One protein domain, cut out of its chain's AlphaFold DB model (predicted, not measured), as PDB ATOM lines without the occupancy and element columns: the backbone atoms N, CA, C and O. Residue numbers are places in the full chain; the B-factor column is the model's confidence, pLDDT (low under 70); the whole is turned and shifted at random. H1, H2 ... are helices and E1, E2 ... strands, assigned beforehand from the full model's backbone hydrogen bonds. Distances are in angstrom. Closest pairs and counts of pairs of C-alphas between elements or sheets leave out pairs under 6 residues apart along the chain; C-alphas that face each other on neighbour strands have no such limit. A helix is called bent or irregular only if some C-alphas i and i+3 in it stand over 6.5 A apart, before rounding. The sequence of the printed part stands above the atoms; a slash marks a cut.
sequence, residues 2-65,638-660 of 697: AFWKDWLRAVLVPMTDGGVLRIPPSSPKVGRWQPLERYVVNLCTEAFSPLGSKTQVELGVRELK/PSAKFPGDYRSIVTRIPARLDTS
ATOM      1  N   ALA A   2     137.499 102.379  81.630       75.31
ATOM      2  CA  ALA A   2     136.448 102.042  80.652       75.31
ATOM      3  C   ALA A   2     136.922 101.257  79.407       75.31
ATOM      4  O   ALA A   2     136.308 100.255  79.065       75.31
ATOM      5  N   PHE A   3     138.042 101.646  78.779       88.94
ATOM      6  CA  PHE A   3     138.578 100.924  77.612       88.94
ATOM      7  C   PHE A   3     138.878  99.448  77.913       88.94
ATOM      8  O   PHE A   3     138.501  98.575  77.141       88.94
ATOM      9  N   TRP A   4     139.525  99.160  79.047       88.19
ATOM     10  CA  TRP A   4     139.908  97.796  79.422       88.19
ATOM     11  C   TRP A   4     138.696  96.908  79.686       88.19
ATOM     12  O   TRP A   4     138.686  95.755  79.266       88.19
ATOM     13  N   LYS A   5     137.672  97.460  80.348       90.19
ATOM     14  CA  LYS A   5     136.403  96.770  80.598       90.19
ATOM     15  C   LYS A   5     135.747  96.357  79.279       90.19
ATOM     16  O   LYS A   5     135.436  95.185  79.098       90.19
ATOM     17  N   ASP A   6     135.583  97.297  78.355       92.31
ATOM     18  CA  ASP A   6     134.906  97.040  77.081       92.31
ATOM     19  C   ASP A   6     135.735  96.168  76.133       92.31
ATOM     20  O   ASP A   6     135.191  95.283  75.476       92.31
ATOM     21  N   TRP A   7     137.059  96.328  76.118       93.94
ATOM     22  CA  TRP A   7     137.938  95.410  75.401       93.94
ATOM     23  C   TRP A   7     137.813  93.977  75.931       93.94
ATOM     24  O   TRP A   7     137.669  93.045  75.140       93.94
ATOM     25  N   LEU A   8     137.809  93.796  77.258       93.06
ATOM     26  CA  LEU A   8     137.659  92.478  77.873       93.06
ATOM     27  C   LEU A   8     136.294  91.864  77.537       93.06
ATOM     28  O   LEU A   8     136.231  90.701  77.143       93.06
ATOM     29  N   ARG A   9     135.214  92.654  77.614       93.62
ATOM     30  CA  ARG A   9     133.876  92.234  77.163       93.62
ATOM     31  C   ARG A   9     133.927  91.760  75.711       93.62
ATOM     32  O   ARG A   9     133.467  90.662  75.427       93.62
ATOM     33  N   ALA A  10     134.560  92.518  74.815       93.50
ATOM     34  CA  ALA A  10     134.658  92.178  73.396       93.50
ATOM     35  C   ALA A  10     135.384  90.856  73.116       93.50
ATOM     36  O   ALA A  10     134.917  90.077  72.288       93.50
ATOM     37  N   VAL A  11     136.513  90.590  73.777       93.25
ATOM     38  CA  VAL A  11     137.311  89.375  73.514       93.25
ATOM     39  C   VAL A  11     136.736  88.120  74.172       93.25
ATOM     40  O   VAL A  11     137.051  87.017  73.734       93.25
ATOM     41  N   LEU A  12     135.888  88.274  75.196       92.88
ATOM     42  CA  LEU A  12     135.212  87.163  75.876       92.88
ATOM     43  C   LEU A  12     133.893  86.753  75.214       92.88
ATOM     44  O   LEU A  12     133.425  85.649  75.463       92.88
ATOM     45  N   VAL A  13     133.323  87.585  74.339       93.69
ATOM     46  CA  VAL A  13     132.132  87.259  73.536       93.69
ATOM     47  C   VAL A  13     132.123  85.834  72.951       93.69
ATOM     48  O   VAL A  13     131.126  85.140  73.124       93.69
ATOM     49  N   PRO A  14     133.174  85.333  72.270       92.31
ATOM     50  CA  PRO A  14     133.143  83.969  71.737       92.31
ATOM     51  C   PRO A  14     132.983  82.880  72.811       92.31
ATOM     52  O   PRO A  14     132.569  81.773  72.481       92.31
ATOM     53  N   MET A  15     133.298  83.174  74.074       91.81
ATOM     54  CA  MET A  15     133.192  82.245  75.203       91.81
ATOM     55  C   MET A  15     131.819  82.269  75.873       91.81
ATOM     56  O   MET A  15     131.553  81.438  76.735       91.81
ATOM     57  N   THR A  16     130.932  83.193  75.494       90.06
ATOM     58  CA  THR A  16     129.584  83.285  76.074       90.06
ATOM     59  C   THR A  16     128.595  82.314  75.421       90.06
ATOM     60  O   THR A  16     127.397  82.545  75.503       90.06
ATOM     61  N   ASP A  17     129.077  81.297  74.698       83.25
ATOM     62  CA  ASP A  17     128.284  80.276  73.989       83.25
ATOM     63  C   ASP A  17     127.124  80.835  73.137       83.25
ATOM     64  O   ASP A  17     126.009  80.325  73.120       83.25
ATOM     65  N   GLY A  18     127.364  81.960  72.453       84.31
ATOM     66  CA  GLY A  18     126.333  82.632  71.650       84.31
ATOM     67  C   GLY A  18     125.255  83.366  72.456       84.31
ATOM     68  O   GLY A  18     124.333  83.906  71.853       84.31
ATOM     69  N   GLY A  19     125.394  83.439  73.783       88.81
ATOM     70  CA  GLY A  19     124.489  84.165  74.671       88.81
ATOM     71  C   GLY A  19     124.391  85.652  74.347       88.81
ATOM     72  O   GLY A  19     123.316  86.209  74.453       88.81
ATOM     73  N   VAL A  20     125.460  86.297  73.863       92.44
ATOM     74  CA  VAL A  20     125.366  87.683  73.383       92.44
ATOM     75  C   VAL A  20     124.691  87.709  72.005       92.44
ATOM     76  O   VAL A  20     125.165  87.127  71.029       92.44
ATOM     77  N   LEU A  21     123.576  88.421  71.910       89.62
ATOM     78  CA  LEU A  21     122.758  88.527  70.713       89.62
ATOM     79  C   LEU A  21     123.331  89.528  69.704       89.62
ATOM     80  O   LEU A  21     124.048  90.477  70.038       89.62
ATOM     81  N   ARG A  22     122.911  89.361  68.443       86.12
ATOM     82  CA  ARG A  22     123.125  90.331  67.346       86.12
ATOM     83  C   ARG A  22     124.600  90.601  67.031       86.12
ATOM     84  O   ARG A  22     124.954  91.626  66.453       86.12
ATOM     85  N   ILE A  23     125.459  89.645  67.367       88.69
ATOM     86  CA  ILE A  23     126.841  89.613  66.906       88.69
ATOM     87  C   ILE A  23     126.855  89.038  65.490       88.69
ATOM     88  O   ILE A  23     126.325  87.944  65.273       88.69
ATOM     89  N   PRO A  24     127.485  89.713  64.514       84.31
ATOM     90  CA  PRO A  24     127.577  89.172  63.169       84.31
ATOM     91  C   PRO A  24     128.282  87.799  63.173       84.31
ATOM     92  O   PRO A  24     129.214  87.581  63.958       84.31
ATOM     93  N   PRO A  25     127.916  86.851  62.300       83.12
ATOM     94  CA  PRO A  25     128.585  85.555  62.237       83.12
ATOM     95  C   PRO A  25     130.024  85.693  61.720       83.12
ATOM     96  O   PRO A  25     130.310  86.502  60.834       83.12
ATOM     97  N   SER A  26     130.943  84.871  62.241       84.06
ATOM     98  CA  SER A  26     132.316  84.820  61.723       84.06
ATOM     99  C   SER A  26     132.321  84.416  60.248       84.06
ATOM    100  O   SER A  26     131.750  83.396  59.869       84.06
ATOM    101  N   SER A  27     133.015  85.184  59.413       79.69
ATOM    102  CA  SER A  27     133.145  84.900  57.981       79.69
ATOM    103  C   SER A  27     134.466  85.449  57.440       79.69
ATOM    104  O   SER A  27     135.078  86.302  58.078       79.69
ATOM    105  N   PRO A  28     134.931  85.021  56.253       73.94
ATOM    106  CA  PRO A  28     136.104  85.631  55.626       73.94
ATOM    107  C   PRO A  28     135.963  87.141  55.368       73.94
ATOM    108  O   PRO A  28     136.974  87.827  55.295       73.94
ATOM    109  N   LYS A  29     134.729  87.655  55.236       70.25
ATOM    110  CA  LYS A  29     134.447  89.080  54.993       70.25
ATOM    111  C   LYS A  29     134.444  89.915  56.275       70.25
ATOM    112  O   LYS A  29     134.927  91.035  56.262       70.25
ATOM    113  N   VAL A  30     133.888  89.373  57.360       70.62
ATOM    114  CA  VAL A  30     133.728  90.085  58.645       70.62
ATOM    115  C   VAL A  30     134.900  89.811  59.600       70.62
ATOM    116  O   VAL A  30     135.140  90.554  60.543       70.62
ATOM    117  N   GLY A  31     135.667  88.754  59.343       80.19
ATOM    118  CA  GLY A  31     136.744  88.283  60.203       80.19
ATOM    119  C   GLY A  31     136.340  87.055  61.018       80.19
ATOM    120  O   GLY A  31     135.164  86.735  61.213       80.19
ATOM    121  N   ARG A  32     137.359  86.328  61.478       86.88
ATOM    122  CA  ARG A  32     137.222  85.194  62.393       86.88
ATOM    123  C   ARG A  32     137.764  85.592  63.756       86.88
ATOM    124  O   ARG A  32     138.800  86.252  63.838       86.88
ATOM    125  N   TRP A  33     137.081  85.150  64.800       91.19
ATOM    126  CA  TRP A  33     137.580  85.227  66.165       91.19
ATOM    127  C   TRP A  33     138.952  84.560  66.287       91.19
ATOM    128  O   TRP A  33     139.250  83.582  65.597       91.19
ATOM    129  N   GLN A  34     139.789  85.112  67.157       91.19
ATOM    130  CA  GLN A  34     141.093  84.549  67.491       91.19
ATOM    131  C   GLN A  34     141.061  83.938  68.901       91.19
ATOM    132  O   GLN A  34     140.176  84.279  69.686       91.19
ATOM    133  N   PRO A  35     142.009  83.052  69.249       90.88
ATOM    134  CA  PRO A  35     142.164  82.578  70.620       90.88
ATOM    135  C   PRO A  35     142.458  83.760  71.555       90.88
ATOM    136  O   PRO A  35     143.121  84.719  71.142       90.88
ATOM    137  N   LEU A  36     142.011  83.683  72.813       91.81
ATOM    138  CA  LEU A  36     142.214  84.736  73.818       91.81
ATOM    139  C   LEU A  36     143.677  85.176  73.904       91.81
ATOM    140  O   LEU A  36     143.973  86.367  73.947       91.81
ATOM    141  N   GLU A  37     144.594  84.213  73.869       91.38
ATOM    142  CA  GLU A  37     146.036  84.428  73.939       91.38
ATOM    143  C   GLU A  37     146.529  85.389  72.861       91.38
ATOM    144  O   GLU A  37     147.378  86.237  73.124       91.38
ATOM    145  N   ARG A  38     145.962  85.307  71.654       89.88
ATOM    146  CA  ARG A  38     146.346  86.191  70.558       89.88
ATOM    147  C   ARG A  38     145.871  87.623  70.804       89.88
ATOM    148  O   ARG A  38     146.620  88.550  70.501       89.88
ATOM    149  N   TYR A  39     144.675  87.814  71.364       91.62
ATOM    150  CA  TYR A  39     144.200  89.141  71.765       91.62
ATOM    151  C   TYR A  39     145.038  89.717  72.913       91.62
ATOM    152  O   TYR A  39     145.394  90.891  72.872       91.62
ATOM    153  N   VAL A  40     145.420  88.890  73.891       90.75
ATOM    154  CA  VAL A  40     146.306  89.298  74.994       90.75
ATOM    155  C   VAL A  40     147.675  89.737  74.467       90.75
ATOM    156  O   VAL A  40     148.139  90.817  74.821       90.75
ATOM    157  N   VAL A  41     148.303  88.966  73.571       89.44
ATOM    158  CA  VAL A  41     149.584  89.350  72.944       89.44
ATOM    159  C   VAL A  41     149.440  90.650  72.158       89.44
ATOM    160  O   VAL A  41     150.264  91.549  72.309       89.44
ATOM    161  N   ASN A  42     148.383  90.784  71.357       89.94
ATOM    162  CA  ASN A  42     148.116  92.001  70.597       89.94
ATOM    163  C   ASN A  42     148.002  93.228  71.507       89.94
ATOM    164  O   ASN A  42     148.607  94.257  71.227       89.94
ATOM    165  N   LEU A  43     147.323  93.102  72.645       89.56
ATOM    166  CA  LEU A  43     147.195  94.193  73.600       89.56
ATOM    167  C   LEU A  43     148.496  94.508  74.351       89.56
ATOM    168  O   LEU A  43     148.840  95.673  74.519       89.56
ATOM    169  N   CYS A  44     149.208  93.492  74.833       87.81
ATOM    170  CA  CYS A  44     150.364  93.693  75.707       87.81
ATOM    171  C   CYS A  44     151.667  93.979  74.950       87.81
ATOM    172  O   CYS A  44     152.588  94.542  75.538       87.81
ATOM    173  N   THR A  45     151.771  93.567  73.683       85.62
ATOM    174  CA  THR A  45     153.028  93.643  72.912       85.62
ATOM    175  C   THR A  45     152.923  94.464  71.630       85.62
ATOM    176  O   THR A  45     153.918  95.053  71.216       85.62
ATOM    177  N   GLU A  46     151.745  94.526  70.998       85.19
ATOM    178  CA  GLU A  46     151.565  95.200  69.700       85.19
ATOM    179  C   GLU A  46     150.879  96.559  69.845       85.19
ATOM    180  O   GLU A  46     151.159  97.479  69.077       85.19
ATOM    181  N   ALA A  47     149.988  96.695  70.828       86.06
ATOM    182  CA  ALA A  47     149.315  97.943  71.124       86.06
ATOM    183  C   ALA A  47     150.211  98.873  71.946       86.06
ATOM    184  O   ALA A  47     150.813  98.488  72.947       86.06
ATOM    185  N   PHE A  48     150.251 100.139  71.541       83.19
ATOM    186  CA  PHE A  48     150.905 101.194  72.307       83.19
ATOM    187  C   PHE A  48     149.888 101.865  73.234       83.19
ATOM    188  O   PHE A  48     148.696 101.911  72.940       83.19
ATOM    189  N   SER A  49     150.351 102.423  74.351       83.75
ATOM    190  CA  SER A  49     149.512 103.311  75.160       83.75
ATOM    191  C   SER A  49     149.420 104.684  74.478       83.75
ATOM    192  O   SER A  49     150.438 105.154  73.958       83.75
ATOM    193  N   PRO A  50     148.250 105.352  74.449       84.25
ATOM    194  CA  PRO A  50     148.169 106.720  73.950       84.25
ATOM    195  C   PRO A  50     149.118 107.624  74.755       84.25
ATOM    196  O   PRO A  50     149.045 107.679  75.978       84.25
ATOM    197  N   LEU A  51     150.024 108.324  74.062       78.75
ATOM    198  CA  LEU A  51     151.104 109.116  74.680       78.75
ATOM    199  C   LEU A  51     150.646 110.491  75.192       78.75
ATOM    200  O   LEU A  51     151.416 111.218  75.817       78.75
ATOM    201  N   GLY A  52     149.427 110.887  74.847       80.88
ATOM    202  CA  GLY A  52     148.894 112.215  75.092       80.88
ATOM    203  C   GLY A  52     147.558 112.395  74.396       80.88
ATOM    204  O   GLY A  52     147.065 111.496  73.706       80.88
ATOM    205  N   SER A  53     147.007 113.602  74.489       84.19
ATOM    206  CA  SER A  53     145.711 113.909  73.890       84.19
ATOM    207  C   SER A  53     145.716 114.136  72.370       84.19
ATOM    208  O   SER A  53     144.695 114.454  71.765       84.19
ATOM    209  N   LYS A  54     146.882 113.963  71.736       84.56
ATOM    210  CA  LYS A  54     147.068 114.112  70.285       84.56
ATOM    211  C   LYS A  54     147.009 112.799  69.508       84.56
ATOM    212  O   LYS A  54     146.959 112.778  68.280       84.56
ATOM    213  N   THR A  55     147.102 111.679  70.207       85.19
ATOM    214  CA  THR A  55     147.219 110.353  69.598       85.19
ATOM    215  C   THR A  55     146.150 109.463  70.181       85.19
ATOM    216  O   THR A  55     146.030 109.376  71.401       85.19
ATOM    217  N   GLN A  56     145.394 108.799  69.319       88.56
ATOM    218  CA  GLN A  56     144.471 107.749  69.722       88.56
ATOM    219  C   GLN A  56     144.959 106.417  69.176       88.56
ATOM    220  O   GLN A  56     145.567 106.371  68.106       88.56
ATOM    221  N   VAL A  57     144.688 105.346  69.906       89.75
ATOM    222  CA  VAL A  57     145.104 103.998  69.523       89.75
ATOM    223  C   VAL A  57     143.861 103.212  69.144       89.75
ATOM    224  O   VAL A  57     142.961 103.055  69.966       89.75
ATOM    225  N   GLU A  58     143.796 102.767  67.893       91.12
ATOM    226  CA  GLU A  58     142.724 101.902  67.399       91.12
ATOM    227  C   GLU A  58     143.138 100.447  67.611       91.12
ATOM    228  O   GLU A  58     144.162 100.002  67.094       91.12
ATOM    229  N   LEU A  59     142.326  99.712  68.362       91.00
ATOM    230  CA  LEU A  59     142.499  98.292  68.624       91.00
ATOM    231  C   LEU A  59     141.303  97.529  68.056       91.00
ATOM    232  O   LEU A  59     140.153  97.812  68.400       91.00
ATOM    233  N   GLY A  60     141.578  96.569  67.179       89.69
ATOM    234  CA  GLY A  60     140.547  95.760  66.539       89.69
ATOM    235  C   GLY A  60     140.290  94.447  67.273       89.69
ATOM    236  O   GLY A  60     141.202  93.641  67.458       89.69
ATOM    237  N   VAL A  61     139.029  94.189  67.607       90.56
ATOM    238  CA  VAL A  61     138.531  92.868  68.000       90.56
ATOM    239  C   VAL A  61     137.591  92.393  66.899       90.56
ATOM    240  O   VAL A  61     136.408  92.723  66.885       90.56
ATOM    241  N   ARG A  62     138.140  91.625  65.951       87.81
ATOM    242  CA  ARG A  62     137.427  91.208  64.733       87.81
ATOM    243  C   ARG A  62     137.011  92.446  63.910       87.81
ATOM    244  O   ARG A  62     137.904  93.177  63.491       87.81
ATOM    245  N   GLU A  63     135.727  92.691  63.670       85.81
ATOM    246  CA  GLU A  63     135.202  93.899  63.010       85.81
ATOM    247  C   GLU A  63     135.044  95.090  63.963       85.81
ATOM    248  O   GLU A  63     134.980  96.238  63.522       85.81
ATOM    249  N   LEU A  64     134.986  94.830  65.273       90.38
ATOM    250  CA  LEU A  64     134.790  95.865  66.273       90.38
ATOM    251  C   LEU A  64     136.078  96.666  66.447       90.38
ATOM    252  O   LEU A  64     137.134  96.116  66.760       90.38
ATOM    253  N   LYS A  65     135.976  97.982  66.282       90.56
ATOM    254  CA  LYS A  65     137.081  98.923  66.473       90.56
ATOM    255  C   LYS A  65     136.882  99.682  67.775       90.56
ATOM    256  O   LYS A  65     135.857 100.343  67.944       90.56
ATOM    257  N   PRO A 638     144.584  91.133  65.185       80.44
ATOM    258  CA  PRO A 638     144.935  89.740  65.407       80.44
ATOM    259  C   PRO A 638     144.559  88.820  64.241       80.44
ATOM    260  O   PRO A 638     143.386  88.566  63.986       80.44
ATOM    261  N   SER A 639     145.564  88.273  63.555       77.06
ATOM    262  CA  SER A 639     145.378  87.239  62.539       77.06
ATOM    263  C   SER A 639     146.462  86.183  62.700       77.06
ATOM    264  O   SER A 639     147.629  86.415  62.381       77.06
ATOM    265  N   ALA A 640     146.097  85.032  63.260       70.31
ATOM    266  CA  ALA A 640     147.006  83.912  63.430       70.31
ATOM    267  C   ALA A 640     146.352  82.614  62.953       70.31
ATOM    268  O   ALA A 640     145.188  82.334  63.227       70.31
ATOM    269  N   LYS A 641     147.131  81.791  62.245       78.56
ATOM    270  CA  LYS A 641     146.786  80.380  62.056       78.56
ATOM    271  C   LYS A 641     147.195  79.628  63.318       78.56
ATOM    272  O   LYS A 641     148.331  79.778  63.766       78.56
ATOM    273  N   PHE A 642     146.296  78.809  63.841       83.25
ATOM    274  CA  PHE A 642     146.534  77.974  65.009       83.25
ATOM    275  C   PHE A 642     146.131  76.521  64.719       83.25
ATOM    276  O   PHE A 642     145.230  76.299  63.908       83.25
ATOM    277  N   PRO A 643     146.840  75.538  65.304       81.25
ATOM    278  CA  PRO A 643     146.510  74.125  65.145       81.25
ATOM    279  C   PRO A 643     145.272  73.759  65.973       81.25
ATOM    280  O   PRO A 643     145.065  74.340  67.031       81.25
ATOM    281  N   GLY A 644     144.503  72.764  65.522       85.00
ATOM    282  CA  GLY A 644     143.320  72.237  66.216       85.00
ATOM    283  C   GLY A 644     141.985  72.746  65.662       85.00
ATOM    284  O   GLY A 644     141.952  73.528  64.710       85.00
ATOM    285  N   ASP A 645     140.878  72.258  66.229       90.19
ATOM    286  CA  ASP A 645     139.541  72.657  65.785       90.19
ATOM    287  C   ASP A 645     139.231  74.105  66.194       90.19
ATOM    288  O   ASP A 645     139.339  74.486  67.362       90.19
ATOM    289  N   TYR A 646     138.817  74.912  65.216       88.81
ATOM    290  CA  TYR A 646     138.628  76.354  65.366       88.81
ATOM    291  C   TYR A 646     137.641  76.698  66.482       88.81
ATOM    292  O   TYR A 646     137.941  77.556  67.312       88.81
ATOM    293  N   ARG A 647     136.475  76.036  66.505       88.44
ATOM    294  CA  ARG A 647     135.441  76.327  67.504       88.44
ATOM    295  C   ARG A 647     135.925  75.945  68.892       88.44
ATOM    296  O   ARG A 647     135.898  76.798  69.769       88.44
ATOM    297  N   SER A 648     136.470  74.737  69.042       89.19
ATOM    298  CA  SER A 648     136.988  74.253  70.327       89.19
ATOM    299  C   SER A 648     138.027  75.182  70.972       89.19
ATOM    300  O   SER A 648     138.093  75.289  72.191       89.19
ATOM    301  N   ILE A 649     138.835  75.876  70.168       89.69
ATOM    302  CA  ILE A 649     139.916  76.737  70.664       89.69
ATOM    303  C   ILE A 649     139.424  78.137  71.007       89.69
ATOM    304  O   ILE A 649     139.886  78.729  71.976       89.69
ATOM    305  N   VAL A 650     138.528  78.687  70.196       89.06
ATOM    306  CA  VAL A 650     138.102  80.084  70.303       89.06
ATOM    307  C   VAL A 650     137.043  80.284  71.385       89.06
ATOM    308  O   VAL A 650     137.031  81.328  72.030       89.06
ATOM    309  N   THR A 651     136.159  79.305  71.585       90.25
ATOM    310  CA  THR A 651     135.070  79.403  72.569       90.25
ATOM    311  C   THR A 651     135.475  78.907  73.955       90.25
ATOM    312  O   THR A 651     134.707  79.045  74.904       90.25
ATOM    313  N   ARG A 652     136.674  78.325  74.103       90.81
ATOM    314  CA  ARG A 652     137.137  77.812  75.395       90.81
ATOM    315  C   ARG A 652     137.340  78.944  76.397       90.81
ATOM    316  O   ARG A 652     137.824  80.015  76.043       90.81
ATOM    317  N   ILE A 653     137.118  78.630  77.667       90.38
ATOM    318  CA  ILE A 653     137.527  79.464  78.800       90.38
ATOM    319  C   ILE A 653     138.835  78.870  79.344       90.38
ATOM    320  O   ILE A 653     138.799  77.860  80.052       90.38
ATOM    321  N   PRO A 654     140.015  79.403  78.967       85.25
ATOM    322  CA  PRO A 654     141.281  78.797  79.356       85.25
ATOM    323  C   PRO A 654     141.567  79.036  80.844       85.25
ATOM    324  O   PRO A 654     141.648  80.177  81.290       85.25
ATOM    325  N   ALA A 655     141.803  77.965  81.610       86.00
ATOM    326  CA  ALA A 655     142.276  78.077  82.997       86.00
ATOM    327  C   ALA A 655     143.717  78.621  83.085       86.00
ATOM    328  O   ALA A 655     144.102  79.251  84.069       86.00
ATOM    329  N   ARG A 656     144.525  78.369  82.048       86.50
ATOM    330  CA  ARG A 656     145.860  78.942  81.838       86.50
ATOM    331  C   ARG A 656     146.024  79.275  80.365       86.50
ATOM    332  O   ARG A 656     145.569  78.517  79.513       86.50
ATOM    333  N   LEU A 657     146.687  80.391  80.088       87.50
ATOM    334  CA  LEU A 657     146.962  80.813  78.722       87.50
ATOM    335  C   LEU A 657     148.002  79.882  78.082       87.50
ATOM    336  O   LEU A 657     149.061  79.639  78.663       87.50
ATOM    337  N   ASP A 658     147.704  79.375  76.887       88.06
ATOM    338  CA  ASP A 658     148.609  78.494  76.146       88.06
ATOM    339  C   ASP A 658     149.684  79.303  75.403       88.06
ATOM    340  O   ASP A 658     149.421  80.008  74.423       88.06
ATOM    341  N   THR A 659     150.934  79.154  75.840       86.88
ATOM    342  CA  THR A 659     152.094  79.823  75.240       86.88
ATOM    343  C   THR A 659     152.287  79.484  73.761       86.88
ATOM    344  O   THR A 659     152.840  80.293  73.020       86.88
ATOM    345  N   SER A 660     151.811  78.325  73.292       85.38
ATOM    346  CA  SER A 660     151.906  77.933  71.879       85.38
ATOM    347  C   SER A 660     151.065  78.826  70.952       85.38
ATOM    348  O   SER A 660     151.389  78.991  69.769       85.38
TER     349      SER A 660
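This is residues 2 to 65 and 638 to 660 of the 697 residues of an uncharacterized protein of Verticillium longisporum (UniProt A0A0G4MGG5). Two helices, H1 and H2, and a single strand, E1, lie lengthwise in a loosely joined group, coming nearest to one another around Val 11, Leu 36, Tyr 39 and Val 61, with the short helix H3 near that same region. One long stretch with no named element, residues 16 to 35, links H1 to H2. The printed part has 87 residues, with three named helices and one named strand in the order H1, H2, E1, H3; E1 pairs with no named strand. The class is mostly helix, though under half of the residues are in named elements. The whole is compact, with a radius of gyration of the C-alphas of 13.7 A and spans of 42 by 32 by 25 A.

H1, the longest helix, is residues 2 to 15 and measures 20.8 A from first to last C-alpha, beginning at C-alpha 2 (136.448, 102.042, 80.652). It is irregular: C-alphas 11 and 14 are 7.1 A apart. H2 is residues 36 to 46, 14.6 A long. E1 is residues 55 to 61, 19.6 A long, and begins at C-alpha 55 (147.219, 110.353, 69.598). H3 is residues 646 to 650, 6.2 A long, and ends at C-alpha 650 (138.102, 80.084, 70.303).

H1 and H2 only just touch, with 3 pairs of C-alphas within 8 A, and H1 does so with residues 11 to 12 alone. Their closest C-alphas are those of Val 11 and Leu 36, 6.8 A apart. They form a helical hairpin and run opposite ways at a shallow tilt of 32 degrees, only just short of steep. The closest C-alphas of H1 and E1 are those of Val 11 and Val 61, 6.6 A apart. Those of H2 and E1 are Tyr 39 and Val 61, 7.8 A apart. Residues 60 to 61 of E1 pair antiparallel with residues 64 to 65. H3 is close to H1 but not clearly touching, the closest C-alphas being those of Pro 14 and Val 650, 6.5 A apart. H3 is likewise close to H2 but not clearly touching, with the C-alphas of Leu 36 and Val 650 closest at 7.1 A. E1 and H3 are apart. In H2 and H3 every O i to N i+4 pair is within hydrogen-bond range; in H1 8 of 10 are.

The two C-alphas farthest apart are those of Ser 53 and Asp 645, 42.5 A. Residues 66 to 637 are not printed, and C-alphas 65 and 638 are 12.1 A apart across this cut, which lies in the link from E1 to H3. The link from H1 to H2 is long, with 20 residues, and that from H2 to E1 is short, with 8. The mean pLDDT of the printed part is 86.9, and no printed residue is under 70.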